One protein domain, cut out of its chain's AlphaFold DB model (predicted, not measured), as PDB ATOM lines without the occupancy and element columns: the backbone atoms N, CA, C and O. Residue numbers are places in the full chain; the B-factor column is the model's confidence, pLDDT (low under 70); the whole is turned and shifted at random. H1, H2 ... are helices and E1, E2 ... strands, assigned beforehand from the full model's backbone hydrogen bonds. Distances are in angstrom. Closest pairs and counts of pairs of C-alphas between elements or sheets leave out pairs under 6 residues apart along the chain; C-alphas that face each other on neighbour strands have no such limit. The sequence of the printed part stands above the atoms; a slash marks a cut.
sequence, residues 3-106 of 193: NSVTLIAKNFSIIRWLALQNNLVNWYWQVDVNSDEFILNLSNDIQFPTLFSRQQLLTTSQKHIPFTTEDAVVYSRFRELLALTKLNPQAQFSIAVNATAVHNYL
ATOM      1  N   ASN A   3     -58.705  -3.088  14.755       35.19
ATOM      2  CA  ASN A   3     -57.941  -2.109  13.963       35.19
ATOM      3  C   ASN A   3     -56.444  -2.430  13.802       35.19
ATOM      4  O   ASN A   3     -55.834  -1.984  12.833       35.19
ATOM      5  N   SER A   4     -55.842  -3.208  14.704       39.97
ATOM      6  CA  SER A   4     -54.390  -3.455  14.688       39.97
ATOM      7  C   SER A   4     -53.973  -4.468  13.616       39.97
ATOM      8  O   SER A   4     -52.932  -4.314  12.984       39.97
ATOM      9  N   VAL A   5     -54.820  -5.466  13.342       41.09
ATOM     10  CA  VAL A   5     -54.552  -6.521  12.350       41.09
ATOM     11  C   VAL A   5     -54.665  -5.982  10.917       41.09
ATOM     12  O   VAL A   5     -53.852  -6.307  10.052       41.09
ATOM     13  N   THR A   6     -55.612  -5.071  10.666       38.16
ATOM     14  CA  THR A   6     -55.790  -4.423   9.355       38.16
ATOM     15  C   THR A   6     -54.636  -3.474   9.001       38.16
ATOM     16  O   THR A   6     -54.325  -3.302   7.822       38.16
ATOM     17  N   LEU A   7     -53.969  -2.889  10.004       39.91
ATOM     18  CA  LEU A   7     -52.796  -2.026   9.819       39.91
ATOM     19  C   LEU A   7     -51.535  -2.816   9.430       39.91
ATOM     20  O   LEU A   7     -50.754  -2.337   8.611       39.91
ATOM     21  N   ILE A   8     -51.378  -4.043   9.937       46.25
ATOM     22  CA  ILE A   8     -50.274  -4.945   9.567       46.25
ATOM     23  C   ILE A   8     -50.471  -5.480   8.138       46.25
ATOM     24  O   ILE A   8     -49.528  -5.537   7.354       46.25
ATOM     25  N   ALA A   9     -51.715  -5.783   7.751       42.72
ATOM     26  CA  ALA A   9     -52.043  -6.322   6.431       42.72
ATOM     27  C   ALA A   9     -51.828  -5.337   5.263       42.72
ATOM     28  O   ALA A   9     -51.535  -5.768   4.149       42.72
ATOM     29  N   LYS A  10     -51.961  -4.023   5.494       41.38
ATOM     30  CA  LYS A  10     -51.890  -3.002   4.430       41.38
ATOM     31  C   LYS A  10     -50.488  -2.447   4.139       41.38
ATOM     32  O   LYS A  10     -50.355  -1.692   3.185       41.38
ATOM     33  N   ASN A  11     -49.452  -2.811   4.901       48.25
ATOM     34  CA  ASN A  11     -48.140  -2.142   4.833       48.25
ATOM     35  C   ASN A  11     -46.937  -3.083   4.610       48.25
ATOM     36  O   ASN A  11     -45.844  -2.874   5.135       48.25
ATOM     37  N   PHE A  12     -47.101  -4.117   3.783       53.38
ATOM     38  CA  PHE A  12     -46.041  -5.105   3.535       53.38
ATOM     39  C   PHE A  12     -44.856  -4.597   2.697       53.38
ATOM     40  O   PHE A  12     -43.737  -5.079   2.875       53.38
ATOM     41  N   SER A  13     -45.041  -3.565   1.866       51.03
ATOM     42  CA  SER A  13     -43.924  -2.888   1.187       51.03
ATOM     43  C   SER A  13     -42.989  -2.186   2.180       51.03
ATOM     44  O   SER A  13     -41.787  -2.116   1.945       51.03
ATOM     45  N   ILE A  14     -43.523  -1.726   3.319       49.56
ATOM     46  CA  ILE A  14     -42.755  -1.072   4.384       49.56
ATOM     47  C   ILE A  14     -42.018  -2.109   5.236       49.56
ATOM     48  O   ILE A  14     -40.871  -1.874   5.585       49.56
ATOM     49  N   ILE A  15     -42.603  -3.279   5.516       52.12
ATOM     50  CA  ILE A  15     -41.932  -4.349   6.283       52.12
ATOM     51  C   ILE A  15     -40.736  -4.920   5.506       52.12
ATOM     52  O   ILE A  15     -39.657  -5.064   6.074       52.12
ATOM     53  N   ARG A  16     -40.880  -5.150   4.190       46.72
ATOM     54  CA  ARG A  16     -39.766  -5.560   3.313       46.72
ATOM     55  C   ARG A  16     -38.652  -4.505   3.263       46.72
ATOM     56  O   ARG A  16     -37.480  -4.859   3.217       46.72
ATOM     57  N   TRP A  17     -39.005  -3.220   3.296       45.19
ATOM     58  CA  TRP A  17     -38.047  -2.110   3.289       45.19
ATOM     59  C   TRP A  17     -37.390  -1.879   4.665       45.19
ATOM     60  O   TRP A  17     -36.192  -1.629   4.736       45.19
ATOM     61  N   LEU A  18     -38.132  -2.042   5.766       42.16
ATOM     62  CA  LEU A  18     -37.630  -1.936   7.142       42.16
ATOM     63  C   LEU A  18     -36.702  -3.098   7.509       42.16
ATOM     64  O   LEU A  18     -35.646  -2.851   8.084       42.16
ATOM     65  N   ALA A  19     -37.048  -4.331   7.126       47.25
ATOM     66  CA  ALA A  19     -36.222  -5.514   7.375       47.25
ATOM     67  C   ALA A  19     -34.876  -5.468   6.629       47.25
ATOM     68  O   ALA A  19     -33.886  -6.012   7.109       47.25
ATOM     69  N   LEU A  20     -34.824  -4.799   5.470       45.06
ATOM     70  CA  LEU A  20     -33.606  -4.661   4.668       45.06
ATOM     71  C   LEU A  20     -32.773  -3.417   5.009       45.06
ATOM     72  O   LEU A  20     -31.595  -3.390   4.660       45.06
ATOM     73  N   GLN A  21     -33.345  -2.392   5.660       41.78
ATOM     74  CA  GLN A  21     -32.633  -1.130   5.907       41.78
ATOM     75  C   GLN A  21     -32.355  -0.776   7.370       41.78
ATOM     76  O   GLN A  21     -31.476   0.053   7.587       41.78
ATOM     77  N   ASN A  22     -33.023  -1.347   8.380       36.53
ATOM     78  CA  ASN A  22     -32.764  -0.939   9.765       36.53
ATOM     79  C   ASN A  22     -32.945  -2.054  10.802       36.53
ATOM     80  O   ASN A  22     -33.974  -2.718  10.875       36.53
ATOM     81  N   ASN A  23     -31.961  -2.137  11.694       43.09
ATOM     82  CA  ASN A  23     -31.874  -2.933  12.923       43.09
ATOM     83  C   ASN A  23     -32.926  -2.533  13.999       43.09
ATOM     84  O   ASN A  23     -32.584  -2.365  15.167       43.09
ATOM     85  N   LEU A  24     -34.182  -2.263  13.613       44.84
ATOM     86  CA  LEU A  24     -35.220  -1.656  14.472       44.84
ATOM     87  C   LEU A  24     -36.488  -2.508  14.640       44.84
ATOM     88  O   LEU A  24     -37.373  -2.132  15.406       44.84
ATOM     89  N   VAL A  25     -36.581  -3.655  13.967       56.12
ATOM     90  CA  VAL A  25     -37.690  -4.601  14.126       56.12
ATOM     91  C   VAL A  25     -37.112  -5.928  14.610       56.12
ATOM     92  O   VAL A  25     -36.742  -6.788  13.820       56.12
ATOM     93  N   ASN A  26     -36.991  -6.074  15.930       75.81
ATOM     94  CA  ASN A  26     -36.487  -7.299  16.548       75.81
ATOM     95  C   ASN A  26     -37.637  -8.286  16.717       75.81
ATOM     96  O   ASN A  26     -38.162  -8.444  17.819       75.81
ATOM     97  N   TRP A  27     -38.066  -8.912  15.621       89.94
ATOM     98  CA  TRP A  27     -38.955 -10.062  15.737       89.94
ATOM     99  C   TRP A  27     -38.213 -11.187  16.447       89.94
ATOM    100  O   TRP A  27     -37.028 -11.422  16.203       89.94
ATOM    101  N   TYR A  28     -38.896 -11.873  17.352       92.75
ATOM    102  CA  TYR A  28     -38.337 -13.044  18.009       92.75
ATOM    103  C   TYR A  28     -39.435 -14.014  18.407       92.75
ATOM    104  O   TYR A  28     -40.542 -13.628  18.798       92.75
ATOM    105  N   TRP A  29     -39.093 -15.286  18.329       94.62
ATOM    106  CA  TRP A  29     -39.904 -16.370  18.824       94.62
ATOM    107  C   TRP A  29     -39.631 -16.609  20.303       94.62
ATOM    108  O   TRP A  29     -38.507 -16.447  20.788       94.62
ATOM    109  N   GLN A  30     -40.652 -17.033  21.028       93.25
ATOM    110  CA  GLN A  30     -40.513 -17.532  22.389       93.25
ATOM    111  C   GLN A  30     -41.619 -18.533  22.683       93.25
ATOM    112  O   GLN A  30     -42.637 -18.555  21.997       93.25
ATOM    113  N   VAL A  31     -41.446 -19.318  23.737       93.00
ATOM    114  CA  VAL A  31     -42.569 -20.038  24.332       93.00
ATOM    115  C   VAL A  31     -43.110 -19.206  25.483       93.00
ATOM    116  O   VAL A  31     -42.344 -18.858  26.389       93.00
ATOM    117  N   ASP A  32     -44.402 -18.895  25.454       91.00
ATOM    118  CA  ASP A  32     -45.059 -18.211  26.559       91.00
ATOM    119  C   ASP A  32     -45.039 -19.067  27.823       91.00
ATOM    120  O   ASP A  32     -45.245 -20.279  27.801       91.00
ATOM    121  N   VAL A  33     -44.765 -18.425  28.953       87.19
ATOM    122  CA  VAL A  33     -44.603 -19.128  30.229       87.19
ATOM    123  C   VAL A  33     -45.933 -19.549  30.851       87.19
ATOM    124  O   VAL A  33     -45.930 -20.436  31.700       87.19
ATOM    125  N   ASN A  34     -47.044 -18.920  30.461       89.00
ATOM    126  CA  ASN A  34     -48.359 -19.179  31.037       89.00
ATOM    127  C   ASN A  34     -49.163 -20.156  30.176       89.00
ATOM    128  O   ASN A  34     -49.784 -21.063  30.727       89.00
ATOM    129  N   SER A  35     -49.160 -19.977  28.851       89.50
ATOM    130  CA  SER A  35     -49.920 -20.828  27.924       89.50
ATOM    131  C   SER A  35     -49.124 -22.000  27.345       89.50
ATOM    132  O   SER A  35     -49.730 -22.924  26.812       89.50
ATOM    133  N   ASP A  36     -47.789 -21.994  27.461       90.50
ATOM    134  CA  ASP A  36     -46.873 -22.944  26.802       90.50
ATOM    135  C   ASP A  36     -46.947 -22.916  25.260       90.50
ATOM    136  O   ASP A  36     -46.406 -23.793  24.577       90.50
ATOM    137  N   GLU A  37     -47.587 -21.885  24.700       92.50
ATOM    138  CA  GLU A  37     -47.697 -21.647  23.262       92.50
ATOM    139  C   GLU A  37     -46.406 -21.047  22.709       92.50
ATOM    140  O   GLU A  37     -45.740 -20.225  23.342       92.50
ATOM    141  N   PHE A  38     -46.065 -21.427  21.485       94.56
ATOM    142  CA  PHE A  38     -44.998 -20.805  20.724       94.56
ATOM    143  C   PHE A  38     -45.528 -19.523  20.073       94.56
ATOM    144  O   PHE A  38     -46.531 -19.543  19.361       94.56
ATOM    145  N   ILE A  39     -44.877 -18.393  20.336       94.69
ATOM    146  CA  ILE A  39     -45.356 -17.052  19.992       94.69
ATOM    147  C   ILE A  39     -44.295 -16.320  19.178       94.69
ATOM    148  O   ILE A  39     -43.121 -16.307  19.550       94.69
ATOM    149  N   LEU A  40     -44.730 -15.645  18.114       95.06
ATOM    150  CA  LEU A  40     -43.937 -14.638  17.416       95.06
ATOM    151  C   LEU A  40     -44.221 -13.253  18.009       95.06
ATOM    152  O   LEU A  40     -45.348 -12.759  17.949       95.06
ATOM    153  N   ASN A  41     -43.199 -12.599  18.552       92.81
ATOM    154  CA  ASN A  41     -43.282 -11.198  18.957       92.81
ATOM    155  C   ASN A  41     -42.881 -10.321  17.777       92.81
ATOM    156  O   ASN A  41     -41.780 -10.470  17.251       92.81
ATOM    157  N   LEU A  42     -43.755  -9.398  17.381       86.50
ATOM    158  CA  LEU A  42     -43.498  -8.450  16.291       86.50
ATOM    159  C   LEU A  42     -42.978  -7.102  16.818       86.50
ATOM    160  O   LEU A  42     -42.300  -6.357  16.109       86.50
ATOM    161  N   SER A  43     -43.329  -6.785  18.063       81.38
ATOM    162  CA  SER A  43     -42.897  -5.624  18.841       81.38
ATOM    163  C   SER A  43     -43.195  -5.881  20.328       81.38
ATOM    164  O   SER A  43     -43.690  -6.951  20.677       81.38
ATOM    165  N   ASN A  44     -42.930  -4.907  21.208       74.44
ATOM    166  CA  ASN A  44     -43.202  -5.045  22.647       74.44
ATOM    167  C   ASN A  44     -44.684  -5.318  22.974       74.44
ATOM    168  O   ASN A  44     -44.960  -6.003  23.952       74.44
ATOM    169  N   ASP A  45     -45.612  -4.822  22.149       79.50
ATOM    170  CA  ASP A  45     -47.059  -4.882  22.418       79.50
ATOM    171  C   ASP A  45     -47.828  -5.765  21.424       79.50
ATOM    172  O   ASP A  45     -49.053  -5.875  21.498       79.50
ATOM    173  N   ILE A  46     -47.136  -6.368  20.450       85.25
ATOM    174  CA  ILE A  46     -47.769  -7.172  19.405       85.25
ATOM    175  C   ILE A  46     -47.194  -8.580  19.439       85.25
ATOM    176  O   ILE A  46     -46.068  -8.830  19.005       85.25
ATOM    177  N   GLN A  47     -48.026  -9.497  19.917       89.69
ATOM    178  CA  GLN A  47     -47.752 -10.922  19.988       89.69
ATOM    179  C   GLN A  47     -48.697 -11.679  19.067       89.69
ATOM    180  O   GLN A  47     -49.883 -11.360  18.973       89.69
ATOM    181  N   PHE A  48     -48.157 -12.686  18.398       92.06
ATOM    182  CA  PHE A  48     -48.914 -13.587  17.554       92.06
ATOM    183  C   PHE A  48     -48.713 -15.029  18.040       92.06
ATOM    184  O   PHE A  48     -47.648 -15.603  17.789       92.06
ATOM    185  N   PRO A  49     -49.688 -15.610  18.764       91.81
ATOM    186  CA  PRO A  49     -49.615 -17.006  19.161       91.81
ATOM    187  C   PRO A  49     -49.752 -17.903  17.930       91.81
ATOM    188  O   PRO A  49     -50.638 -17.715  17.093       91.81
ATOM    189  N   THR A  50     -48.845 -18.868  17.807       94.19
ATOM    190  CA  THR A  50     -48.970 -19.949  16.825       94.19
ATOM    191  C   THR A  50     -49.907 -21.031  17.356       94.19
ATOM    192  O   THR A  50     -50.305 -21.019  18.519       94.19
ATOM    193  N   LEU A  51     -50.239 -22.007  16.516       91.12
ATOM    194  CA  LEU A  51     -51.051 -23.165  16.895       91.12
ATOM    195  C   LEU A  51     -50.247 -24.264  17.612       91.12
ATOM    196  O   LEU A  51     -50.730 -25.390  17.747       91.12
ATOM    197  N   PHE A  52     -49.008 -23.975  18.021       93.00
ATOM    198  CA  PHE A  52     -48.064 -24.978  18.496       93.00
ATOM    199  C   PHE A  52     -47.622 -24.718  19.926       93.00
ATOM    200  O   PHE A  52     -47.432 -23.577  20.342       93.00
ATOM    201  N   SER A  53     -47.417 -25.804  20.663       91.50
ATOM    202  CA  SER A  53     -46.911 -25.780  22.035       91.50
ATOM    203  C   SER A  53     -45.438 -26.169  22.102       91.50
ATOM    204  O   SER A  53     -44.887 -26.754  21.162       91.50
ATOM    205  N   ARG A  54     -44.805 -25.934  23.255       90.56
ATOM    206  CA  ARG A  54     -43.423 -26.357  23.537       90.56
ATOM    207  C   ARG A  54     -43.137 -27.811  23.184       90.56
ATOM    208  O   ARG A  54     -42.051 -28.114  22.705       90.56
ATOM    209  N   GLN A  55     -44.089 -28.709  23.434       88.94
ATOM    210  CA  GLN A  55     -43.915 -30.153  23.235       88.94
ATOM    211  C   GLN A  55     -43.688 -30.533  21.768       88.94
ATOM    212  O   GLN A  55     -43.150 -31.600  21.488       88.94
ATOM    213  N   GLN A  56     -44.110 -29.673  20.840       89.88
ATOM    214  CA  GLN A  56     -43.967 -29.895  19.404       89.88
ATOM    215  C   GLN A  56     -42.668 -29.311  18.849       89.88
ATOM    216  O   GLN A  56     -42.329 -29.595  17.703       89.88
ATOM    217  N   LEU A  57     -41.949 -28.500  19.628       88.75
ATOM    218  CA  LEU A  57     -40.720 -27.862  19.177       88.75
ATOM    219  C   LEU A  57     -39.555 -28.854  19.154       88.75
ATOM    220  O   LEU A  57     -39.411 -29.707  20.032       88.75
ATOM    221  N   LEU A  58     -38.664 -28.680  18.181       85.06
ATOM    222  CA  LEU A  58     -37.296 -29.169  18.268       85.06
ATOM    223  C   LEU A  58     -36.673 -28.571  19.530       85.06
ATOM    224  O   LEU A  58     -36.847 -27.385  19.817       85.06
ATOM    225  N   THR A  59     -35.976 -29.395  20.313       71.00
ATOM    226  CA  THR A  59     -35.377 -28.980  21.587       71.00
ATOM    227  C   THR A  59     -34.606 -27.673  21.430       71.00
ATOM    228  O   THR A  59     -33.547 -27.643  20.808       71.00
ATOM    229  N   THR A  60     -35.133 -26.604  22.027       65.19
ATOM    230  CA  THR A  60     -34.499 -25.287  22.063       65.19
ATOM    231  C   THR A  60     -34.181 -24.912  23.504       65.19
ATOM    232  O   THR A  60     -35.038 -24.957  24.387       65.19
ATOM    233  N   SER A  61     -32.916 -24.581  23.762       62.00
ATOM    234  CA  SER A  61     -32.434 -24.137  25.075       62.00
ATOM    235  C   SER A  61     -32.611 -22.632  25.291       62.00
ATOM    236  O   SER A  61     -32.442 -22.146  26.411       62.00
ATOM    237  N   GLN A  62     -32.940 -21.879  24.238       76.69
ATOM    238  CA  GLN A  62     -33.025 -20.423  24.281       76.69
ATOM    239  C   GLN A  62     -34.439 -19.956  24.623       76.69
ATOM    240  O   GLN A  62     -35.423 -20.417  24.053       76.69
ATOM    241  N   LYS A  63     -34.529 -18.990  25.544       80.88
ATOM    242  CA  LYS A  63     -35.804 -18.381  25.946       80.88
ATOM    243  C   LYS A  63     -36.390 -17.486  24.849       80.88
ATOM    244  O   LYS A  63     -37.597 -17.508  24.641       80.88
ATOM    245  N   HIS A  64     -35.539 -16.719  24.166       87.75
ATOM    246  CA  HIS A  64     -35.902 -15.888  23.019       87.75
ATOM    247  C   HIS A  64     -35.038 -16.304  21.832       87.75
ATOM    248  O   HIS A  64     -33.811 -16.306  21.939       87.75
ATOM    249  N   ILE A  65     -35.680 -16.642  20.723       91.56
ATOM    250  CA  ILE A  65     -35.027 -17.063  19.487       91.56
ATOM    251  C   ILE A  65     -35.228 -15.930  18.479       91.56
ATOM    252  O   ILE A  65     -36.375 -15.645  18.133       91.56
ATOM    253  N   PRO A  66     -34.171 -15.235  18.031       91.31
ATOM    254  CA  PRO A  66     -34.315 -14.171  17.044       91.31
ATOM    255  C   PRO A  66     -35.018 -14.678  15.784       91.31
ATOM    256  O   PRO A  66     -34.726 -15.778  15.325       91.31
ATOM    257  N   PHE A  67     -35.906 -13.871  15.208       91.75
ATOM    258  CA  PHE A  67     -36.444 -14.144  13.881       91.75
ATOM    259  C   PHE A  67     -35.320 -13.949  12.863       91.75
ATOM    260  O   PHE A  67     -34.811 -12.841  12.674       91.75
ATOM    261  N   THR A  68     -34.874 -15.045  12.269       90.94
ATOM    262  CA  THR A  68     -33.653 -15.076  11.462       90.94
ATOM    263  C   THR A  68     -33.911 -14.659  10.013       90.94
ATOM    264  O   THR A  68     -35.049 -14.573   9.549       90.94
ATOM    265  N   THR A  69     -32.838 -14.447   9.248       89.19
ATOM    266  CA  THR A  69     -32.941 -14.290   7.789       89.19
ATOM    267  C   THR A  69     -33.585 -15.514   7.130       89.19
ATOM    268  O   THR A  69     -34.346 -15.352   6.181       89.19
ATOM    269  N   GLU A  70     -33.337 -16.720   7.651       89.69
ATOM    270  CA  GLU A  70     -33.952 -17.954   7.143       89.69
ATOM    271  C   GLU A  70     -35.471 -17.952   7.363       89.69
ATOM    272  O   GLU A  70     -36.240 -18.224   6.440       89.69
ATOM    273  N   ASP A  71     -35.922 -17.533   8.552       93.50
ATOM    274  CA  ASP A  71     -37.350 -17.336   8.822       93.50
ATOM    275  C   ASP A  71     -37.966 -16.337   7.839       93.50
ATOM    276  O   ASP A  71     -39.052 -16.575   7.309       93.50
ATOM    277  N   ALA A  72     -37.268 -15.229   7.562       90.94
ATOM    278  CA  ALA A  72     -37.735 -14.197   6.642       90.94
ATOM    279  C   ALA A  72     -37.916 -14.728   5.213       90.94
ATOM    280  O   ALA A  72     -38.882 -14.348   4.546       90.94
ATOM    281  N   VAL A  73     -37.021 -15.606   4.750       92.25
ATOM    282  CA  VAL A  73     -37.103 -16.245   3.428       92.25
ATOM    283  C   VAL A  73     -38.321 -17.162   3.353       92.25
ATOM    284  O   VAL A  73     -39.154 -16.994   2.458       92.25
ATOM    285  N   VAL A  74     -38.474 -18.077   4.316       94.69
ATOM    286  CA  VAL A  74     -39.599 -19.029   4.360       94.69
ATOM    287  C   VAL A  74     -40.932 -18.288   4.480       94.69
ATOM    288  O   VAL A  74     -41.863 -18.534   3.711       94.69
ATOM    289  N   TYR A  75     -41.011 -17.328   5.402       95.88
ATOM    290  CA  TYR A  75     -42.188 -16.489   5.590       95.88
ATOM    291  C   TYR A  75     -42.559 -15.741   4.308       95.88
ATOM    292  O   TYR A  75     -43.709 -15.797   3.876       95.88
ATOM    293  N   SER A  76     -41.597 -15.065   3.669       92.56
ATOM    294  CA  SER A  76     -41.860 -14.282   2.454       92.56
ATOM    295  C   SER A  76     -42.360 -15.164   1.314       92.56
ATOM    296  O   SER A  76     -43.341 -14.804   0.665       92.56
ATOM    297  N   ARG A  77     -41.768 -16.352   1.130       95.19
ATOM    298  CA  ARG A  77     -42.212 -17.332   0.131       95.19
ATOM    299  C   ARG A  77     -43.676 -17.722   0.334       95.19
ATOM    300  O   ARG A  77     -44.468 -17.634  -0.603       95.19
ATOM    301  N   PHE A  78     -44.057 -18.125   1.548       96.56
ATOM    302  CA  PHE A  78     -45.446 -18.505   1.816       96.56
ATOM    303  C   PHE A  78     -46.398 -17.312   1.724       96.56
ATOM    304  O   PHE A  78     -47.507 -17.462   1.225       96.56
ATOM    305  N   ARG A  79     -45.978 -16.110   2.135       94.62
ATOM    306  CA  ARG A  79     -46.787 -14.893   1.975       94.62
ATOM    307  C   ARG A  79     -47.081 -14.573   0.515       94.62
ATOM    308  O   ARG A  79     -48.225 -14.258   0.204       94.62
ATOM    309  N   GLU A  80     -46.075 -14.640  -0.352       94.06
ATOM    310  CA  GLU A  80     -46.231 -14.388  -1.789       94.06
ATOM    311  C   GLU A  80     -47.169 -15.414  -2.428       94.06
ATOM    312  O   GLU A  80     -48.071 -15.037  -3.173       94.06
ATOM    313  N   LEU A  81     -47.032 -16.690  -2.064       94.88
ATOM    314  CA  LEU A  81     -47.911 -17.750  -2.547       94.88
ATOM    315  C   LEU A  81     -49.358 -17.586  -2.065       94.88
ATOM    316  O   LEU A  81     -50.296 -17.640  -2.858       94.88
ATOM    317  N   LEU A  82     -49.554 -17.346  -0.766       95.44
ATOM    318  CA  LEU A  82     -50.884 -17.189  -0.174       95.44
ATOM    319  C   LEU A  82     -51.598 -15.932  -0.683       95.44
ATOM    320  O   LEU A  82     -52.828 -15.910  -0.696       95.44
ATOM    321  N   ALA A  83     -50.863 -14.915  -1.142       94.25
ATOM    322  CA  ALA A  83     -51.439 -13.723  -1.761       94.25
ATOM    323  C   ALA A  83     -52.178 -14.015  -3.081       94.25
ATOM    324  O   ALA A  83     -53.022 -13.216  -3.479       94.25
ATOM    325  N   LEU A  84     -51.896 -15.152  -3.729       93.81
ATOM    326  CA  LEU A  84     -52.605 -15.622  -4.926       93.81
ATOM    327  C   LEU A  84     -53.931 -16.325  -4.586       93.81
ATOM    328  O   LEU A  84     -54.749 -16.594  -5.459       93.81
ATOM    329  N   THR A  85     -54.162 -16.650  -3.316       94.38
ATOM    330  CA  THR A  85     -55.382 -17.335  -2.874       94.38
ATOM    331  C   THR A  85     -56.485 -16.341  -2.500       94.38
ATOM    332  O   THR A  85     -56.235 -15.159  -2.261       94.38
ATOM    333  N   LYS A  86     -57.720 -16.833  -2.358       93.81
ATOM    334  CA  LYS A  86     -58.865 -16.039  -1.872       93.81
ATOM    335  C   LYS A  86     -58.887 -15.812  -0.359       93.81
ATOM    336  O   LYS A  86     -59.791 -15.139   0.137       93.81
ATOM    337  N   LEU A  87     -57.906 -16.338   0.374       94.00
ATOM    338  CA  LEU A  87     -57.800 -16.122   1.811       94.00
ATOM    339  C   LEU A  87     -57.735 -14.628   2.124       94.00
ATOM    340  O   LEU A  87     -57.039 -13.862   1.457       94.00
ATOM    341  N   ASN A  88     -58.419 -14.206   3.184       92.81
ATOM    342  CA  ASN A  88     -58.314 -12.825   3.633       92.81
ATOM    343  C   ASN A  88     -56.882 -12.523   4.150       92.81
ATOM    344  O   ASN A  88     -56.161 -13.437   4.563       92.81
ATOM    345  N   PRO A  89     -56.453 -11.246   4.195       91.81
ATOM    346  CA  PRO A  89     -55.078 -10.905   4.563       91.81
ATOM    347  C   PRO A  89     -54.633 -11.394   5.949       91.81
ATOM    348  O   PRO A  89     -53.449 -11.673   6.145       91.81
ATOM    349  N   GLN A  90     -55.564 -11.509   6.904       91.00
ATOM    350  CA  GLN A  90     -55.286 -12.021   8.246       91.00
ATOM    351  C   GLN A  90     -55.017 -13.530   8.220       91.00
ATOM    352  O   GLN A  90     -54.044 -13.973   8.826       91.00
ATOM    353  N   ALA A  91     -55.824 -14.307   7.495       94.25
ATOM    354  CA  ALA A  91     -55.616 -15.740   7.311       94.25
ATOM    355  C   ALA A  91     -54.295 -16.009   6.584       94.25
ATOM    356  O   ALA A  91     -53.471 -16.784   7.062       94.25
ATOM    357  N   GLN A  92     -54.022 -15.275   5.501       95.56
ATOM    358  CA  GLN A  92     -52.739 -15.363   4.808       95.56
ATOM    359  C   GLN A  92     -51.557 -15.067   5.754       95.56
ATOM    360  O   GLN A  92     -50.468 -15.609   5.574       95.56
ATOM    361  N   PHE A  93     -51.701 -14.123   6.697       94.56
ATOM    362  CA  PHE A  93     -50.622 -13.759   7.627       94.56
ATOM    363  C   PHE A  93     -50.424 -14.871   8.652       94.56
ATOM    364  O   PHE A  93     -49.311 -15.360   8.824       94.56
ATOM    365  N   SER A  94     -51.528 -15.303   9.260       95.50
ATOM    366  CA  SER A  94     -51.566 -16.381  10.243       95.50
ATOM    367  C   SER A  94     -50.945 -17.665   9.703       95.50
ATOM    368  O   SER A  94     -50.055 -18.234  10.331       95.50
ATOM    369  N   ILE A  95     -51.362 -18.095   8.512       97.50
ATOM    370  CA  ILE A  95     -50.873 -19.326   7.885       97.50
ATOM    371  C   ILE A  95     -49.389 -19.204   7.552       97.50
ATOM    372  O   ILE A  95     -48.643 -20.128   7.843       97.50
ATOM    373  N   ALA A  96     -48.926 -18.069   7.021       97.25
ATOM    374  CA  ALA A  96     -47.504 -17.893   6.737       97.25
ATOM    375  C   ALA A  96     -46.642 -17.961   8.007       97.25
ATOM    376  O   ALA A  96     -45.624 -18.644   8.003       97.25
ATOM    377  N   VAL A  97     -47.058 -17.309   9.101       96.44
ATOM    378  CA  VAL A  97     -46.333 -17.375  10.384       96.44
ATOM    379  C   VAL A  97     -46.306 -18.803  10.926       96.44
ATOM    380  O   VAL A  97     -45.243 -19.295  11.303       96.44
ATOM    381  N   ASN A  98     -47.452 -19.489  10.935       97.38
ATOM    382  CA  ASN A  98     -47.518 -20.874  11.392       97.38
ATOM    383  C   ASN A  98     -46.687 -21.802  10.492       97.38
ATOM    384  O   ASN A  98     -45.994 -22.673  11.004       97.38
ATOM    385  N   ALA A  99     -46.704 -21.620   9.170       97.31
ATOM    386  CA  ALA A  99     -45.934 -22.445   8.243       97.31
ATOM    387  C   ALA A  99     -44.420 -22.246   8.426       97.31
ATOM    388  O   ALA A  99     -43.679 -23.226   8.431       97.31
ATOM    389  N   THR A 100     -43.965 -21.010   8.667       96.69
ATOM    390  CA  THR A 100     -42.573 -20.734   9.061       96.69
ATOM    391  C   THR A 100     -42.218 -21.421  10.377       96.69
ATOM    392  O   THR A 100     -41.156 -22.035  10.472       96.69
ATOM    393  N   ALA A 101     -43.114 -21.375  11.370       95.81
ATOM    394  CA  ALA A 101     -42.898 -22.055  12.642       95.81
ATOM    395  C   ALA A 101     -42.704 -23.568  12.443       95.81
ATOM    396  O   ALA A 101     -41.731 -24.136  12.937       95.81
ATOM    397  N   VAL A 102     -43.589 -24.203  11.667       95.94
ATOM    398  CA  VAL A 102     -43.523 -25.638  11.348       95.94
ATOM    399  C   VAL A 102     -42.224 -25.994  10.644       95.94
ATOM    400  O   VAL A 102     -41.572 -26.956  11.034       95.94
ATOM    401  N   HIS A 103     -41.852 -25.217   9.627       95.06
ATOM    402  CA  HIS A 103     -40.689 -25.492   8.793       95.06
ATOM    403  C   HIS A 103     -39.373 -25.429   9.584       95.06
ATOM    404  O   HIS A 103     -38.507 -26.277   9.393       95.06
ATOM    405  N   ASN A 104     -39.221 -24.447  10.480       93.44
ATOM    406  CA  ASN A 104     -37.932 -24.169  11.124       93.44
ATOM    407  C   ASN A 104     -37.808 -24.700  12.557       93.44
ATOM    408  O   ASN A 104     -36.690 -24.928  13.021       93.44
ATOM    409  N   TYR A 105     -38.921 -24.878  13.277       93.62
ATOM    410  CA  TYR A 105     -38.876 -25.078  14.728       93.62
ATOM    411  C   TYR A 105     -39.575 -26.330  15.228       93.62
ATOM    412  O   TYR A 105     -39.364 -26.683  16.386       93.62
ATOM    413  N   LEU A 106     -40.403 -26.998  14.426       90.56
ATOM    414  CA  LEU A 106     -41.175 -28.138  14.909       90.56
ATOM    415  C   LEU A 106     -40.510 -29.479  14.606       90.56
ATOM    416  O   LEU A 106     -39.849 -29.671  13.589       90.56
TER     417      LEU A 106
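This is residues 3 to 106 of the 193 residues of an uncharacterized protein of Psychrosphaera saromensis (UniProt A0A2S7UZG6). A twisted antiparallel sheet of four strands has the long helix H4 running slantwise over one face, and H3 packs on H4 as the other half of a helical hairpin, on the side away from the sheet. The short H1 packs on the first residues of H4, and H2 lies farther out, near H3 but touching no helix. The printed part has 104 residues with four named helices and four named strands, in the order H1 H2 E1 E2 E3 E4 H3 H4; the class is mixed, helices and strands. The sheet's order is E3 E2 E1 E4. The whole is compact and rounded, with a radius of gyration of the C-alphas of 13.5 A and spans of 34 by 31 by 27 A.

Start in the sheet with E3, residues 46 to 53, 18.8 A long, which bends by 62 degrees at residue 50. Beside it is E2, residues 37 to 43, 17.3 A long; then come E1, residues 28 to 31, and E4, residues 64 to 66. Find C-alpha 89 at (-55.078, -10.905, 4.563); from there H4 runs 23.8 A to C-alpha 105 at (-38.876, -25.078, 14.728). H3 covers residues 69 to 82, 19.8 A. H1, residues 3 to 9, begins at C-alpha 3 at (-57.941, -2.109, 13.963), and H2 covers residues 12 to 21, 14.2 A.

E1, E2 and E3 form a meander, each strand the antiparallel neighbour of the one before; with E4, the antiparallel neighbour of E1, they make a Greek key. In the hairpin of E2 and E3, look for N 48 and O 40, 2.8 A apart and within hydrogen-bond range; in that of E1 and E2, N 39 and O 30, 2.8 A; between E1 and E4, N 29 and O 65, 2.7 A. H4 is on the sheet at a height over the sheet of 9.0 A, over E3 and only just not over E2, with 5 and 2 of its C-alphas falling on them; its line stands at 54 degrees to E3 on the local plane. H3 and H4 touch, closest at the C-alphas of Phe 78 and Ala 96, 5.4 A, opposite ways at a steep tilt of 40 degrees. H4 touches H1 with residues 89 to 93 alone, closest at the C-alphas of Ala 9 and Pro 89, 5.8 A. H1 and H2 meet only through their link. In H2, H3 and H4 every O i to N i+4 pair is within hydrogen-bond range; in H1, 2 of 3 are.

The farthest C-alphas, Ser 61 and Lys 86, are 38.6 A apart. The printed part has no cut, and no link is long. Mean pLDDT of the printed part is 80.5; look for values under 70 at residues 3 to 25 and 60 to 61.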